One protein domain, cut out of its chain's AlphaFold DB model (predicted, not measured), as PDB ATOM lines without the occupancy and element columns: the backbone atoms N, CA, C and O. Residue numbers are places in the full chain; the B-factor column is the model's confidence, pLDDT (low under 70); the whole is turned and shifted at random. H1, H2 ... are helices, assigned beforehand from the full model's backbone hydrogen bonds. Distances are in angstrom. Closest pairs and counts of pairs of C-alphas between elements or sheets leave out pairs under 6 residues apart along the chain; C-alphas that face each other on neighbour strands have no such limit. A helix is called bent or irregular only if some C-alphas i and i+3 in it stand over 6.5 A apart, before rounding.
ATOM      1  N   GLY A   2     -19.072 -17.843 130.688       93.38
ATOM      2  CA  GLY A   2     -18.862 -19.207 131.205       93.38
ATOM      3  C   GLY A   2     -18.499 -19.265 132.695       93.38
ATOM      4  O   GLY A   2     -18.350 -20.349 133.249       93.38
ATOM      5  N   LEU A   3     -18.400 -18.107 133.355       95.38
ATOM      6  CA  LEU A   3     -18.031 -17.983 134.762       95.38
ATOM      7  C   LEU A   3     -19.072 -18.618 135.702       95.38
ATOM      8  O   LEU A   3     -20.268 -18.639 135.380       95.38
ATOM      9  N   PRO A   4     -18.641 -19.120 136.873       95.56
ATOM     10  CA  PRO A   4     -19.542 -19.632 137.895       95.56
ATOM     11  C   PRO A   4     -20.458 -18.534 138.435       95.56
ATOM     12  O   PRO A   4     -20.270 -17.345 138.183       95.56
ATOM     13  N   ARG A   5     -21.502 -18.949 139.157       95.19
ATOM     14  CA  ARG A   5     -22.516 -18.014 139.650       95.19
ATOM     15  C   ARG A   5     -21.921 -17.007 140.639       95.19
ATOM     16  O   ARG A   5     -22.185 -15.818 140.529       95.19
ATOM     17  N   GLU A   6     -21.133 -17.507 141.577       95.12
ATOM     18  CA  GLU A   6     -20.556 -16.765 142.696       95.12
ATOM     19  C   GLU A   6     -19.025 -16.839 142.624       95.12
ATOM     20  O   GLU A   6     -18.487 -17.722 141.944       95.12
ATOM     21  N   ALA A   7     -18.330 -15.927 143.307       91.81
ATOM     22  CA  ALA A   7     -16.890 -16.072 143.530       91.81
ATOM     23  C   ALA A   7     -16.612 -17.282 144.447       91.81
ATOM     24  O   ALA A   7     -17.532 -17.800 145.082       91.81
ATOM     25  N   ALA A   8     -15.361 -17.743 144.528       90.62
ATOM     26  CA  ALA A   8     -14.947 -18.891 145.348       90.62
ATOM     27  C   ALA A   8     -14.967 -18.624 146.876       90.62
ATOM     28  O   ALA A   8     -14.024 -18.956 147.588       90.62
ATOM     29  N   PHE A   9     -16.052 -18.033 147.381       91.75
ATOM     30  CA  PHE A   9     -16.252 -17.611 148.763       91.75
ATOM     31  C   PHE A   9     -17.700 -17.906 149.203       91.75
ATOM     32  O   PHE A   9     -18.625 -17.755 148.400       91.75
ATOM     33  N   PRO A  10     -17.942 -18.298 150.465       90.00
ATOM     34  CA  PRO A  10     -19.272 -18.645 150.967       90.00
ATOM     35  C   PRO A  10     -20.110 -17.430 151.421       90.00
ATOM     36  O   PRO A  10     -20.976 -17.592 152.274       90.00
ATOM     37  N   TYR A  11     -19.922 -16.241 150.836       90.00
ATOM     38  CA  TYR A  11     -20.459 -14.966 151.354       90.00
ATOM     39  C   TYR A  11     -21.988 -14.888 151.488       90.00
ATOM     40  O   TYR A  11     -22.502 -14.048 152.215       90.00
ATOM     41  N   TRP A  12     -22.754 -15.761 150.832       86.62
ATOM     42  CA  TRP A  12     -24.208 -15.832 151.038       86.62
ATOM     43  C   TRP A  12     -24.631 -16.639 152.272       86.62
ATOM     44  O   TRP A  12     -25.807 -16.616 152.632       86.62
ATOM     45  N   LEU A  13     -23.711 -17.386 152.885       86.19
ATOM     46  CA  LEU A  13     -23.961 -18.161 154.100       86.19
ATOM     47  C   LEU A  13     -23.705 -17.330 155.358       86.19
ATOM     48  O   LEU A  13     -24.486 -17.409 156.303       86.19
ATOM     49  N   ASP A  14     -22.625 -16.553 155.368       86.69
ATOM     50  CA  ASP A  14     -22.142 -15.816 156.540       86.69
ATOM     51  C   ASP A  14     -22.186 -14.288 156.382       86.69
ATOM     52  O   ASP A  14     -21.950 -13.577 157.358       86.69
ATOM     53  N   PHE A  15     -22.522 -13.785 155.188       86.56
ATOM     54  CA  PHE A  15     -22.511 -12.360 154.842       86.56
ATOM     55  C   PHE A  15     -21.130 -11.701 154.987       86.56
ATOM     56  O   PHE A  15     -21.038 -10.486 155.157       86.56
ATOM     57  N   GLN A  16     -20.052 -12.490 154.886       90.19
ATOM     58  CA  GLN A  16     -18.673 -12.002 154.833       90.19
ATOM     59  C   GLN A  16     -18.198 -11.974 153.381       90.19
ATOM     60  O   GLN A  16     -17.753 -12.978 152.821       90.19
ATOM     61  N   PHE A  17     -18.330 -10.811 152.751       94.31
ATOM     62  CA  PHE A  17     -17.948 -10.622 151.356       94.31
ATOM     63  C   PHE A  17     -16.432 -10.435 151.211       94.31
ATOM     64  O   PHE A  17     -15.798  -9.884 152.112       94.31
ATOM     65  N   PRO A  18     -15.834 -10.923 150.107       95.62
ATOM     66  CA  PRO A  18     -14.404 -10.777 149.887       95.62
ATOM     67  C   PRO A  18     -14.044  -9.320 149.586       95.62
ATOM     68  O   PRO A  18     -14.784  -8.630 148.880       95.62
ATOM     69  N   SER A  19     -12.856  -8.908 150.026       95.62
ATOM     70  CA  SER A  19     -12.242  -7.664 149.562       95.62
ATOM     71  C   SER A  19     -11.882  -7.762 148.081       95.62
ATOM     72  O   SER A  19     -11.772  -8.852 147.500       95.62
ATOM     73  N   ARG A  20     -11.624  -6.614 147.458       95.00
ATOM     74  CA  ARG A  20     -11.166  -6.546 146.068       95.00
ATOM     75  C   ARG A  20      -9.904  -7.379 145.829       95.00
ATOM     76  O   ARG A  20      -9.826  -8.124 144.852       95.00
ATOM     77  N   GLU A  21      -8.925  -7.292 146.725       95.94
ATOM     78  CA  GLU A  21      -7.672  -8.047 146.643       95.94
ATOM     79  C   GLU A  21      -7.925  -9.552 146.736       95.94
ATOM     80  O   GLU A  21      -7.343 -10.319 145.970       95.94
ATOM     81  N   GLN A  22      -8.819  -9.972 147.637       96.44
ATOM     82  CA  GLN A  22      -9.200 -11.376 147.794       96.44
ATOM     83  C   GLN A  22      -9.911 -11.906 146.546       96.44
ATOM     84  O   GLN A  22      -9.575 -12.995 146.073       96.44
ATOM     85  N   LEU A  23     -10.843 -11.128 145.983       95.69
ATOM     86  CA  LEU A  23     -11.538 -11.475 144.745       95.69
ATOM     87  C   LEU A  23     -10.545 -11.646 143.589       95.69
ATOM     88  O   LEU A  23     -10.559 -12.678 142.923       95.69
ATOM     89  N   ILE A  24      -9.657 -10.671 143.365       94.75
ATOM     90  CA  ILE A  24      -8.659 -10.723 142.284       94.75
ATOM     91  C   ILE A  24      -7.712 -11.912 142.474       94.75
ATOM     92  O   ILE A  24      -7.443 -12.639 141.516       94.75
ATOM     93  N   ALA A  25      -7.238 -12.145 143.701       95.50
ATOM     94  CA  ALA A  25      -6.344 -13.256 144.010       95.50
ATOM     95  C   ALA A  25      -6.999 -14.629 143.789       95.50
ATOM     96  O   ALA A  25      -6.289 -15.589 143.485       95.50
ATOM     97  N   SER A  26      -8.329 -14.740 143.900       94.25
ATOM     98  CA  SER A  26      -9.033 -16.003 143.654       94.25
ATOM     99  C   SER A  26      -9.265 -16.299 142.168       94.25
ATOM    100  O   SER A  26      -9.425 -17.465 141.808       94.25
ATOM    101  N   LEU A  27      -9.288 -15.281 141.294       93.44
ATOM    102  CA  LEU A  27      -9.637 -15.443 139.872       93.44
ATOM    103  C   LEU A  27      -8.783 -16.480 139.118       93.44
ATOM    104  O   LEU A  27      -9.374 -17.260 138.373       93.44
ATOM    105  N   PRO A  28      -7.444 -16.558 139.290       93.56
ATOM    106  CA  PRO A  28      -6.630 -17.546 138.576       93.56
ATOM    107  C   PRO A  28      -6.994 -19.002 138.895       93.56
ATOM    108  O   PRO A  28      -6.760 -19.880 138.071       93.56
ATOM    109  N   GLY A  29      -7.554 -19.262 140.082       90.31
ATOM    110  CA  GLY A  29      -8.019 -20.589 140.494       90.31
ATOM    111  C   GLY A  29      -9.476 -20.878 140.126       90.31
ATOM    112  O   GLY A  29      -9.985 -21.949 140.449       90.31
ATOM    113  N   GLN A  30     -10.176 -19.934 139.490       91.88
ATOM    114  CA  GLN A  30     -11.596 -20.066 139.195       91.88
ATOM    115  C   GLN A  30     -11.820 -20.796 137.866       91.88
ATOM    116  O   GLN A  30     -11.469 -20.306 136.794       91.88
ATOM    117  N   GLU A  31     -12.496 -21.942 137.918       91.75
ATOM    118  CA  GLU A  31     -12.873 -22.685 136.716       91.75
ATOM    119  C   GLU A  31     -14.168 -22.154 136.084       91.75
ATOM    120  O   GLU A  31     -15.155 -21.845 136.764       91.75
ATOM    121  N   THR A  32     -14.200 -22.091 134.751       93.25
ATOM    122  CA  THR A  32     -15.432 -21.817 134.003       93.25
ATOM    123  C   THR A  32     -16.375 -23.014 134.080       93.25
ATOM    124  O   THR A  32     -15.973 -24.142 133.817       93.25
ATOM    125  N   THR A  33     -17.657 -22.779 134.361       94.88
ATOM    126  CA  THR A  33     -18.678 -23.841 134.385       94.88
ATOM    127  C   THR A  33     -19.042 -24.347 132.987       94.88
ATOM    128  O   THR A  33     -19.439 -25.497 132.833       94.88
ATOM    129  N   PHE A  34     -18.943 -23.488 131.972       94.19
ATOM    130  CA  PHE A  34     -19.223 -23.821 130.575       94.19
ATOM    131  C   PHE A  34     -18.237 -23.090 129.661       94.19
ATOM    132  O   PHE A  34     -17.768 -22.013 130.045       94.19
ATOM    133  N   PRO A  35     -17.981 -23.586 128.436       95.06
ATOM    134  CA  PRO A  35     -17.255 -22.805 127.446       95.06
ATOM    135  C   PRO A  35     -17.969 -21.464 127.180       95.06
ATOM    136  O   PRO A  35     -19.211 -21.435 127.147       95.06
ATOM    137  N   PRO A  36     -17.230 -20.354 126.991       93.50
ATOM    138  CA  PRO A  36     -17.819 -19.057 126.678       93.50
ATOM    139  C   PRO A  36     -18.793 -19.132 125.494       93.50
ATOM    140  O   PRO A  36     -18.597 -19.909 124.570       93.50
ATOM    141  N   GLU A  37     -19.865 -18.337 125.551       91.62
ATOM    142  CA  GLU A  37     -20.841 -18.164 124.457       91.62
ATOM    143  C   GLU A  37     -21.630 -19.422 124.039       91.62
ATOM    144  O   GLU A  37     -22.398 -19.389 123.087       91.62
ATOM    145  N   THR A  38     -21.543 -20.525 124.785       93.94
ATOM    146  CA  THR A  38     -22.312 -21.745 124.460       93.94
ATOM    147  C   THR A  38     -23.685 -21.805 125.131       93.94
ATOM    148  O   THR A  38     -24.639 -22.379 124.592       93.94
ATOM    149  N   ARG A  39     -23.807 -21.229 126.333       91.56
ATOM    150  CA  ARG A  39     -25.011 -21.254 127.177       91.56
ATOM    151  C   ARG A  39     -25.086 -19.998 128.040       91.56
ATOM    152  O   ARG A  39     -24.064 -19.480 128.488       91.56
ATOM    153  N   PHE A  40     -26.306 -19.556 128.339       92.94
ATOM    154  CA  PHE A  40     -26.511 -18.538 129.362       92.94
ATOM    155  C   PHE A  40     -26.340 -19.154 130.753       92.94
ATOM    156  O   PHE A  40     -26.952 -20.175 131.071       92.94
ATOM    157  N   LYS A  41     -25.562 -18.489 131.606       94.00
ATOM    158  CA  LYS A  41     -25.455 -18.788 133.032       94.00
ATOM    159  C   LYS A  41     -25.399 -17.469 133.792       94.00
ATOM    160  O   LYS A  41     -24.535 -16.641 133.523       94.00
ATOM    161  N   TYR A  42     -26.326 -17.283 134.729       95.75
ATOM    162  CA  TYR A  42     -26.325 -16.115 135.606       95.75
ATOM    163  C   TYR A  42     -25.081 -16.135 136.505       95.75
ATOM    164  O   TYR A  42     -24.744 -17.188 137.055       95.75
ATOM    165  N   SER A  43     -24.408 -14.991 136.641       97.00
ATOM    166  CA  SER A  43     -23.138 -14.885 137.358       97.00
ATOM    167  C   SER A  43     -22.967 -13.512 138.000       97.00
ATOM    168  O   SER A  43     -22.732 -12.528 137.304       97.00
ATOM    169  N   ASN A  44     -23.048 -13.466 139.332       96.81
ATOM    170  CA  ASN A  44     -22.669 -12.301 140.128       96.81
ATOM    171  C   ASN A  44     -21.170 -12.025 139.989       96.81
ATOM    172  O   ASN A  44     -20.779 -10.872 139.847       96.81
ATOM    173  N   LEU A  45     -20.342 -13.076 139.924       96.88
ATOM    174  CA  LEU A  45     -18.905 -12.943 139.675       96.88
ATOM    175  C   LEU A  45     -18.614 -12.201 138.361       96.88
ATOM    176  O   LEU A  45     -17.779 -11.305 138.328       96.88
ATOM    177  N   ALA A  46     -19.313 -12.541 137.273       96.75
ATOM    178  CA  ALA A  46     -19.119 -11.873 135.988       96.75
ATOM    179  C   ALA A  46     -19.487 -10.382 136.047       96.75
ATOM    180  O   ALA A  46     -18.820  -9.570 135.411       96.75
ATOM    181  N   VAL A  47     -20.521 -10.021 136.813       97.69
ATOM    182  CA  VAL A  47     -20.926  -8.621 137.005       97.69
ATOM    183  C   VAL A  47     -19.938  -7.878 137.911       97.69
ATOM    184  O   VAL A  47     -19.564  -6.753 137.594       97.69
ATOM    185  N   ALA A  48     -19.432  -8.514 138.973       97.56
ATOM    186  CA  ALA A  48     -18.360  -7.968 139.808       97.56
ATOM    187  C   ALA A  48     -17.099  -7.661 138.980       97.56
ATOM    188  O   ALA A  48     -16.578  -6.548 139.017       97.56
ATOM    189  N   ILE A  49     -16.678  -8.600 138.124       97.31
ATOM    190  CA  ILE A  49     -15.561  -8.398 137.188       97.31
ATOM    191  C   ILE A  49     -15.862  -7.270 136.191       97.31
ATOM    192  O   ILE A  49     -14.964  -6.501 135.856       97.31
ATOM    193  N   ALA A  50     -17.104  -7.117 135.724       97.88
ATOM    194  CA  ALA A  50     -17.464  -5.981 134.875       97.88
ATOM    195  C   ALA A  50     -17.272  -4.634 135.601       97.88
ATOM    196  O   ALA A  50     -16.813  -3.675 134.983       97.88
ATOM    197  N   GLY A  51     -17.538  -4.568 136.911       97.75
ATOM    198  CA  GLY A  51     -17.214  -3.400 137.740       97.75
ATOM    199  C   GLY A  51     -15.709  -3.136 137.871       97.75
ATOM    200  O   GLY A  51     -15.277  -1.981 137.818       97.75
ATOM    201  N   GLU A  52     -14.889  -4.187 137.942       97.44
ATOM    202  CA  GLU A  52     -13.423  -4.061 137.884       97.44
ATOM    203  C   GLU A  52     -12.942  -3.534 136.528       97.44
ATOM    204  O   GLU A  52     -12.062  -2.677 136.477       97.44
ATOM    205  N   VAL A  53     -13.556  -3.970 135.423       98.06
ATOM    206  CA  VAL A  53     -13.265  -3.431 134.084       98.06
ATOM    207  C   VAL A  53     -13.613  -1.944 134.010       98.06
ATOM    208  O   VAL A  53     -12.808  -1.161 133.509       98.06
ATOM    209  N   VAL A  54     -14.770  -1.531 134.544       98.19
ATOM    210  CA  VAL A  54     -15.138  -0.106 134.637       98.19
ATOM    211  C   VAL A  54     -14.076   0.671 135.409       98.19
ATOM    212  O   VAL A  54     -13.633   1.724 134.945       98.19
ATOM    213  N   SER A  55     -13.625   0.141 136.544       97.50
ATOM    214  CA  SER A  55     -12.630   0.810 137.382       97.50
ATOM    215  C   SER A  55     -11.280   0.940 136.669       97.50
ATOM    216  O   SER A  55     -10.706   2.026 136.591       97.50
ATOM    217  N   ALA A  56     -10.804  -0.147 136.056       97.88
ATOM    218  CA  ALA A  56      -9.538  -0.181 135.329       97.88
ATOM    219  C   ALA A  56      -9.523   0.750 134.106       97.88
ATOM    220  O   ALA A  56      -8.513   1.399 133.841       97.88
ATOM    221  N   VAL A  57     -10.631   0.827 133.360       98.44
ATOM    222  CA  VAL A  57     -10.727   1.652 132.144       98.44
ATOM    223  C   VAL A  57     -10.936   3.130 132.474       98.44
ATOM    224  O   VAL A  57     -10.400   3.992 131.782       98.44
ATOM    225  N   SER A  58     -11.724   3.440 133.505       98.12
ATOM    226  CA  SER A  58     -12.038   4.829 133.866       98.12
ATOM    227  C   SER A  58     -10.980   5.492 134.749       98.12
ATOM    228  O   SER A  58     -10.902   6.719 134.767       98.12
ATOM    229  N   GLY A  59     -10.192   4.705 135.490       98.00
ATOM    230  CA  GLY A  59      -9.289   5.205 136.528       98.00
ATOM    231  C   GLY A  59     -10.002   5.680 137.802       98.00
ATOM    232  O   GLY A  59      -9.358   6.281 138.657       98.00
ATOM    233  N   GLN A  60     -11.309   5.438 137.924       98.06
ATOM    234  CA  GLN A  60     -12.123   5.731 139.108       98.06
ATOM    235  C   GLN A  60     -12.479   4.423 139.817       98.06
ATOM    236  O   GLN A  60     -12.474   3.361 139.195       98.06
ATOM    237  N   LEU A  83     -23.821   2.274 151.052       89.06
ATOM    238  CA  LEU A  83     -24.796   3.092 151.777       89.06
ATOM    239  C   LEU A  83     -24.121   3.828 152.951       89.06
ATOM    240  O   LEU A  83     -23.746   3.180 153.940       89.06
ATOM    241  N   PRO A  84     -24.006   5.171 152.912       87.44
ATOM    242  CA  PRO A  84     -23.356   5.910 153.984       87.44
ATOM    243  C   PRO A  84     -24.200   5.876 155.263       87.44
ATOM    244  O   PRO A  84     -25.434   5.869 155.224       87.44
ATOM    245  N   ASP A  85     -23.543   5.942 156.422       85.94
ATOM    246  CA  ASP A  85     -24.199   5.884 157.740       85.94
ATOM    247  C   ASP A  85     -25.292   6.943 157.931       85.94
ATOM    248  O   ASP A  85     -26.306   6.708 158.596       85.94
ATOM    249  N   SER A  86     -25.125   8.110 157.303       84.50
ATOM    250  CA  SER A  86     -26.119   9.185 157.304       84.50
ATOM    251  C   SER A  86     -27.451   8.764 156.671       84.50
ATOM    252  O   SER A  86     -28.506   9.248 157.091       84.50
ATOM    253  N   GLN A  87     -27.416   7.844 155.704       86.25
ATOM    254  CA  GLN A  87     -28.582   7.320 155.000       86.25
ATOM    255  C   GLN A  87     -29.085   5.985 155.563       86.25
ATOM    256  O   GLN A  87     -30.269   5.693 155.407       86.25
ATOM    257  N   ARG A  88     -28.256   5.224 156.298       85.69
ATOM    258  CA  ARG A  88     -28.656   3.945 156.927       85.69
ATOM    259  C   ARG A  88     -29.917   4.053 157.783       85.69
ATOM    260  O   ARG A  88     -30.732   3.142 157.781       85.69
ATOM    261  N   ARG A  89     -30.136   5.189 158.455       86.62
ATOM    262  CA  ARG A  89     -31.349   5.428 159.267       86.62
ATOM    263  C   ARG A  89     -32.651   5.483 158.460       86.62
ATOM    264  O   ARG A  89     -33.717   5.337 159.044       86.62
ATOM    265  N   ARG A  90     -32.578   5.739 157.150       90.94
ATOM    266  CA  ARG A  90     -33.737   5.754 156.242       90.94
ATOM    267  C   ARG A  90     -33.983   4.399 155.580       90.94
ATOM    268  O   ARG A  90     -35.007   4.239 154.921       90.94
ATOM    269  N   LEU A  91     -33.048   3.455 155.706       92.81
ATOM    270  CA  LEU A  91     -33.175   2.137 155.102       92.81
ATOM    271  C   LEU A  91     -34.307   1.369 155.788       92.81
ATOM    272  O   LEU A  91     -34.367   1.295 157.015       92.81
ATOM    273  N   ALA A  92     -35.206   0.784 154.996       94.31
ATOM    274  CA  ALA A  92     -36.219  -0.117 155.531       94.31
ATOM    275  C   ALA A  92     -35.538  -1.302 156.233       94.31
ATOM    276  O   ALA A  92     -34.549  -1.819 155.727       94.31
ATOM    277  N   ALA A  93     -36.066  -1.771 157.364       94.19
ATOM    278  CA  ALA A  93     -35.577  -3.011 157.967       94.19
ATOM    279  C   ALA A  93     -35.927  -4.193 157.053       94.19
ATOM    280  O   ALA A  93     -37.088  -4.331 156.662       94.19
ATOM    281  N   GLU A 103     -42.203 -15.150 164.878       94.38
ATOM    282  CA  GLU A 103     -42.138 -13.765 164.412       94.38
ATOM    283  C   GLU A 103     -40.993 -13.582 163.414       94.38
ATOM    284  O   GLU A 103     -39.997 -14.302 163.437       94.38
ATOM    285  N   ARG A 104     -41.137 -12.625 162.496       95.38
ATOM    286  CA  ARG A 104     -40.073 -12.356 161.529       95.38
ATOM    287  C   ARG A 104     -38.889 -11.707 162.227       95.38
ATOM    288  O   ARG A 104     -39.041 -10.717 162.935       95.38
ATOM    289  N   GLU A 105     -37.714 -12.229 161.933       95.12
ATOM    290  CA  GLU A 105     -36.452 -11.667 162.388       95.12
ATOM    291  C   GLU A 105     -36.000 -10.569 161.427       95.12
ATOM    292  O   GLU A 105     -36.236 -10.650 160.216       95.12
ATOM    293  N   ILE A 106     -35.344  -9.546 161.972       94.81
ATOM    294  CA  ILE A 106     -34.689  -8.510 161.175       94.81
ATOM    295  C   ILE A 106     -33.396  -9.094 160.607       94.81
ATOM    296  O   ILE A 106     -32.586  -9.656 161.345       94.81
ATOM    297  N   THR A 107     -33.192  -8.960 159.301       91.69
ATOM    298  CA  THR A 107     -31.941  -9.356 158.653       91.69
ATOM    299  C   THR A 107     -30.867  -8.288 158.875       91.69
ATOM    300  O   THR A 107     -31.174  -7.090 158.877       91.69
ATOM    301  N   PRO A 108     -29.595  -8.680 159.071       84.69
ATOM    302  CA  PRO A 108     -28.517  -7.710 159.182       84.69
ATOM    303  C   PRO A 108     -28.350  -6.944 157.865       84.69
ATOM    304  O   PRO A 108     -28.545  -7.492 156.776       84.69
ATOM    305  N   PHE A 109     -27.950  -5.675 157.969       86.25
ATOM    306  CA  PHE A 109     -27.492  -4.929 156.801       86.25
ATOM    307  C   PHE A 109     -26.329  -5.682 156.149       86.25
ATOM    308  O   PHE A 109     -25.399  -6.100 156.836       86.25
ATOM    309  N   THR A 110     -26.398  -5.847 154.832       87.12
ATOM    310  CA  THR A 110     -25.382  -6.547 154.047       87.12
ATOM    311  C   THR A 110     -24.643  -5.540 153.185       87.12
ATOM    312  O   THR A 110     -25.277  -4.841 152.399       87.12
ATOM    313  N   ASP A 111     -23.321  -5.499 153.332       90.38
ATOM    314  CA  ASP A 111     -22.425  -4.823 152.401       90.38
ATOM    315  C   ASP A 111     -21.720  -5.882 151.554       90.38
ATOM    316  O   ASP A 111     -21.087  -6.789 152.096       90.38
ATOM    317  N   SER A 112     -21.883  -5.800 150.237       93.62
ATOM    318  CA  SER A 112     -21.390  -6.817 149.308       93.62
ATOM    319  C   SER A 112     -19.920  -6.631 148.904       93.62
ATOM    320  O   SER A 112     -19.426  -7.441 148.120       93.62
ATOM    321  N   ASP A 113     -19.237  -5.588 149.394       94.31
ATOM    322  CA  ASP A 113     -17.810  -5.294 149.149       94.31
ATOM    323  C   ASP A 113     -17.405  -5.495 147.669       94.31
ATOM    324  O   ASP A 113     -17.997  -4.877 146.781       94.31
ATOM    325  N   ALA A 114     -16.478  -6.403 147.336       95.31
ATOM    326  CA  ALA A 114     -16.031  -6.606 145.955       95.31
ATOM    327  C   ALA A 114     -17.122  -7.157 145.014       95.31
ATOM    328  O   ALA A 114     -16.982  -7.114 143.791       95.31
ATOM    329  N   ILE A 115     -18.229  -7.667 145.560       96.62
ATOM    330  CA  ILE A 115     -19.416  -8.104 144.808       96.62
ATOM    331  C   ILE A 115     -20.407  -6.941 144.615       96.62
ATOM    332  O   ILE A 115     -21.471  -7.115 144.013       96.62
ATOM    333  N   ALA A 116     -20.066  -5.723 145.048       96.19
ATOM    334  CA  ALA A 116     -20.963  -4.580 144.985       96.19
ATOM    335  C   ALA A 116     -21.556  -4.254 143.608       96.19
ATOM    336  O   ALA A 116     -22.754  -3.945 143.562       96.19
ATOM    337  N   PRO A 117     -20.822  -4.401 142.484       97.06
ATOM    338  CA  PRO A 117     -21.403  -4.225 141.156       97.06
ATOM    339  C   PRO A 117     -22.600  -5.139 140.865       97.06
ATOM    340  O   PRO A 117     -23.450  -4.791 140.051       97.06
ATOM    341  N   ALA A 118     -22.683  -6.297 141.526       96.12
ATOM    342  CA  ALA A 118     -23.762  -7.259 141.342       96.12
ATOM    343  C   ALA A 118     -24.924  -7.089 142.336       96.12
ATOM    344  O   ALA A 118     -26.040  -7.494 142.007       96.12
ATOM    345  N   ALA A 119     -24.686  -6.565 143.550       92.31
ATOM    346  CA  ALA A 119     -25.641  -6.754 144.650       92.31
ATOM    347  C   ALA A 119     -25.689  -5.686 145.773       92.31
ATOM    348  O   ALA A 119     -26.263  -5.987 146.814       92.31
ATOM    349  N   ASN A 120     -25.160  -4.460 145.608       94.50
ATOM    350  CA  ASN A 120     -25.083  -3.500 146.742       94.50
ATOM    351  C   ASN A 120     -25.870  -2.190 146.610       94.50
ATOM    352  O   ASN A 120     -25.937  -1.417 147.562       94.50
ATOM    353  N   LEU A 121     -26.486  -1.917 145.457       95.25
ATOM    354  CA  LEU A 121     -27.240  -0.674 145.279       95.25
ATOM    355  C   LEU A 121     -28.455  -0.610 146.217       95.25
ATOM    356  O   LEU A 121     -29.370  -1.431 146.137       95.25
TER     357      LEU A 121
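AT A GLANCE: This is residues 2 to 60, 83 to 93 and 103 to 121 of the 345 residues of the protein "Serine hydrolase" of Candidatus Latescibacteria bacterium (UniProt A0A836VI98). One long helix, H3, has the short helix H5 packed crosswise on it, while H2 meets the beginning of H5 and H4 lies far out on a separate piece of chain. Much of the rest is loops, among them the long stretch of residues 30 to 43 between H2 and H3, which has no named element. The 89 printed residues have five named helices, H1 to H5 in chain order, and no named strand; the class is all helix, though helices hold 40 residues, under half. The whole is loose, with a radius of gyration of the C-alphas of 15.2 A and spans of 44 by 38 by 23 A.

HOW THE PARTS SIT: H3, residues 44 to 58, touches H5, residues 113 to 119, closest at the C-alphas of Ala 48 and Pro 117, 5.0 A apart. Their lines are about perpendicular, only just, at 73 degrees. H2, residues 20 to 29, only just touches H5, with 3 pairs of C-alphas within 8 A; the closest are those of Arg 20 and Ala 114, 4.9 A apart. Those lines are about perpendicular at 78 degrees. H2 and H3 are near each other, with 9 pairs of C-alphas within 10 A. H1, residues 11 to 14, and H4, residues 85 to 88, touch no helix. Every O i to N i+4 pair is within hydrogen-bond range in H3, but 4 of 6 in H2 and 1 of 3 in H5, where 3 of 4 O i to N i+3 pairs are; H1 and H4 are too short for an i+4 pair.

IN THESE COORDINATES: H3 runs 21.1 A from C-alpha 44 at (-22.669, -12.301, 140.128) to C-alpha 58 at (-12.038, 4.829, 133.866). H2 is 15.4 A long and only just irregular: C-alphas 25 and 28 are 6.9 A apart. H5, 9.1 A long, is irregular, with C-alphas 114 and 117 7.6 A apart; it ends at C-alpha 119, (-25.641, -6.754, 144.650).

THE WHOLE: The two C-alphas farthest apart, of Val 57 and Glu 103, are 47.6 A apart. Residues 61 to 82 and 94 to 102 are not printed; the gaps between C-alphas are 18.1 A and 14.2 A. The link from H2 to H3 is long. No printed residue is under 70 in pLDDT.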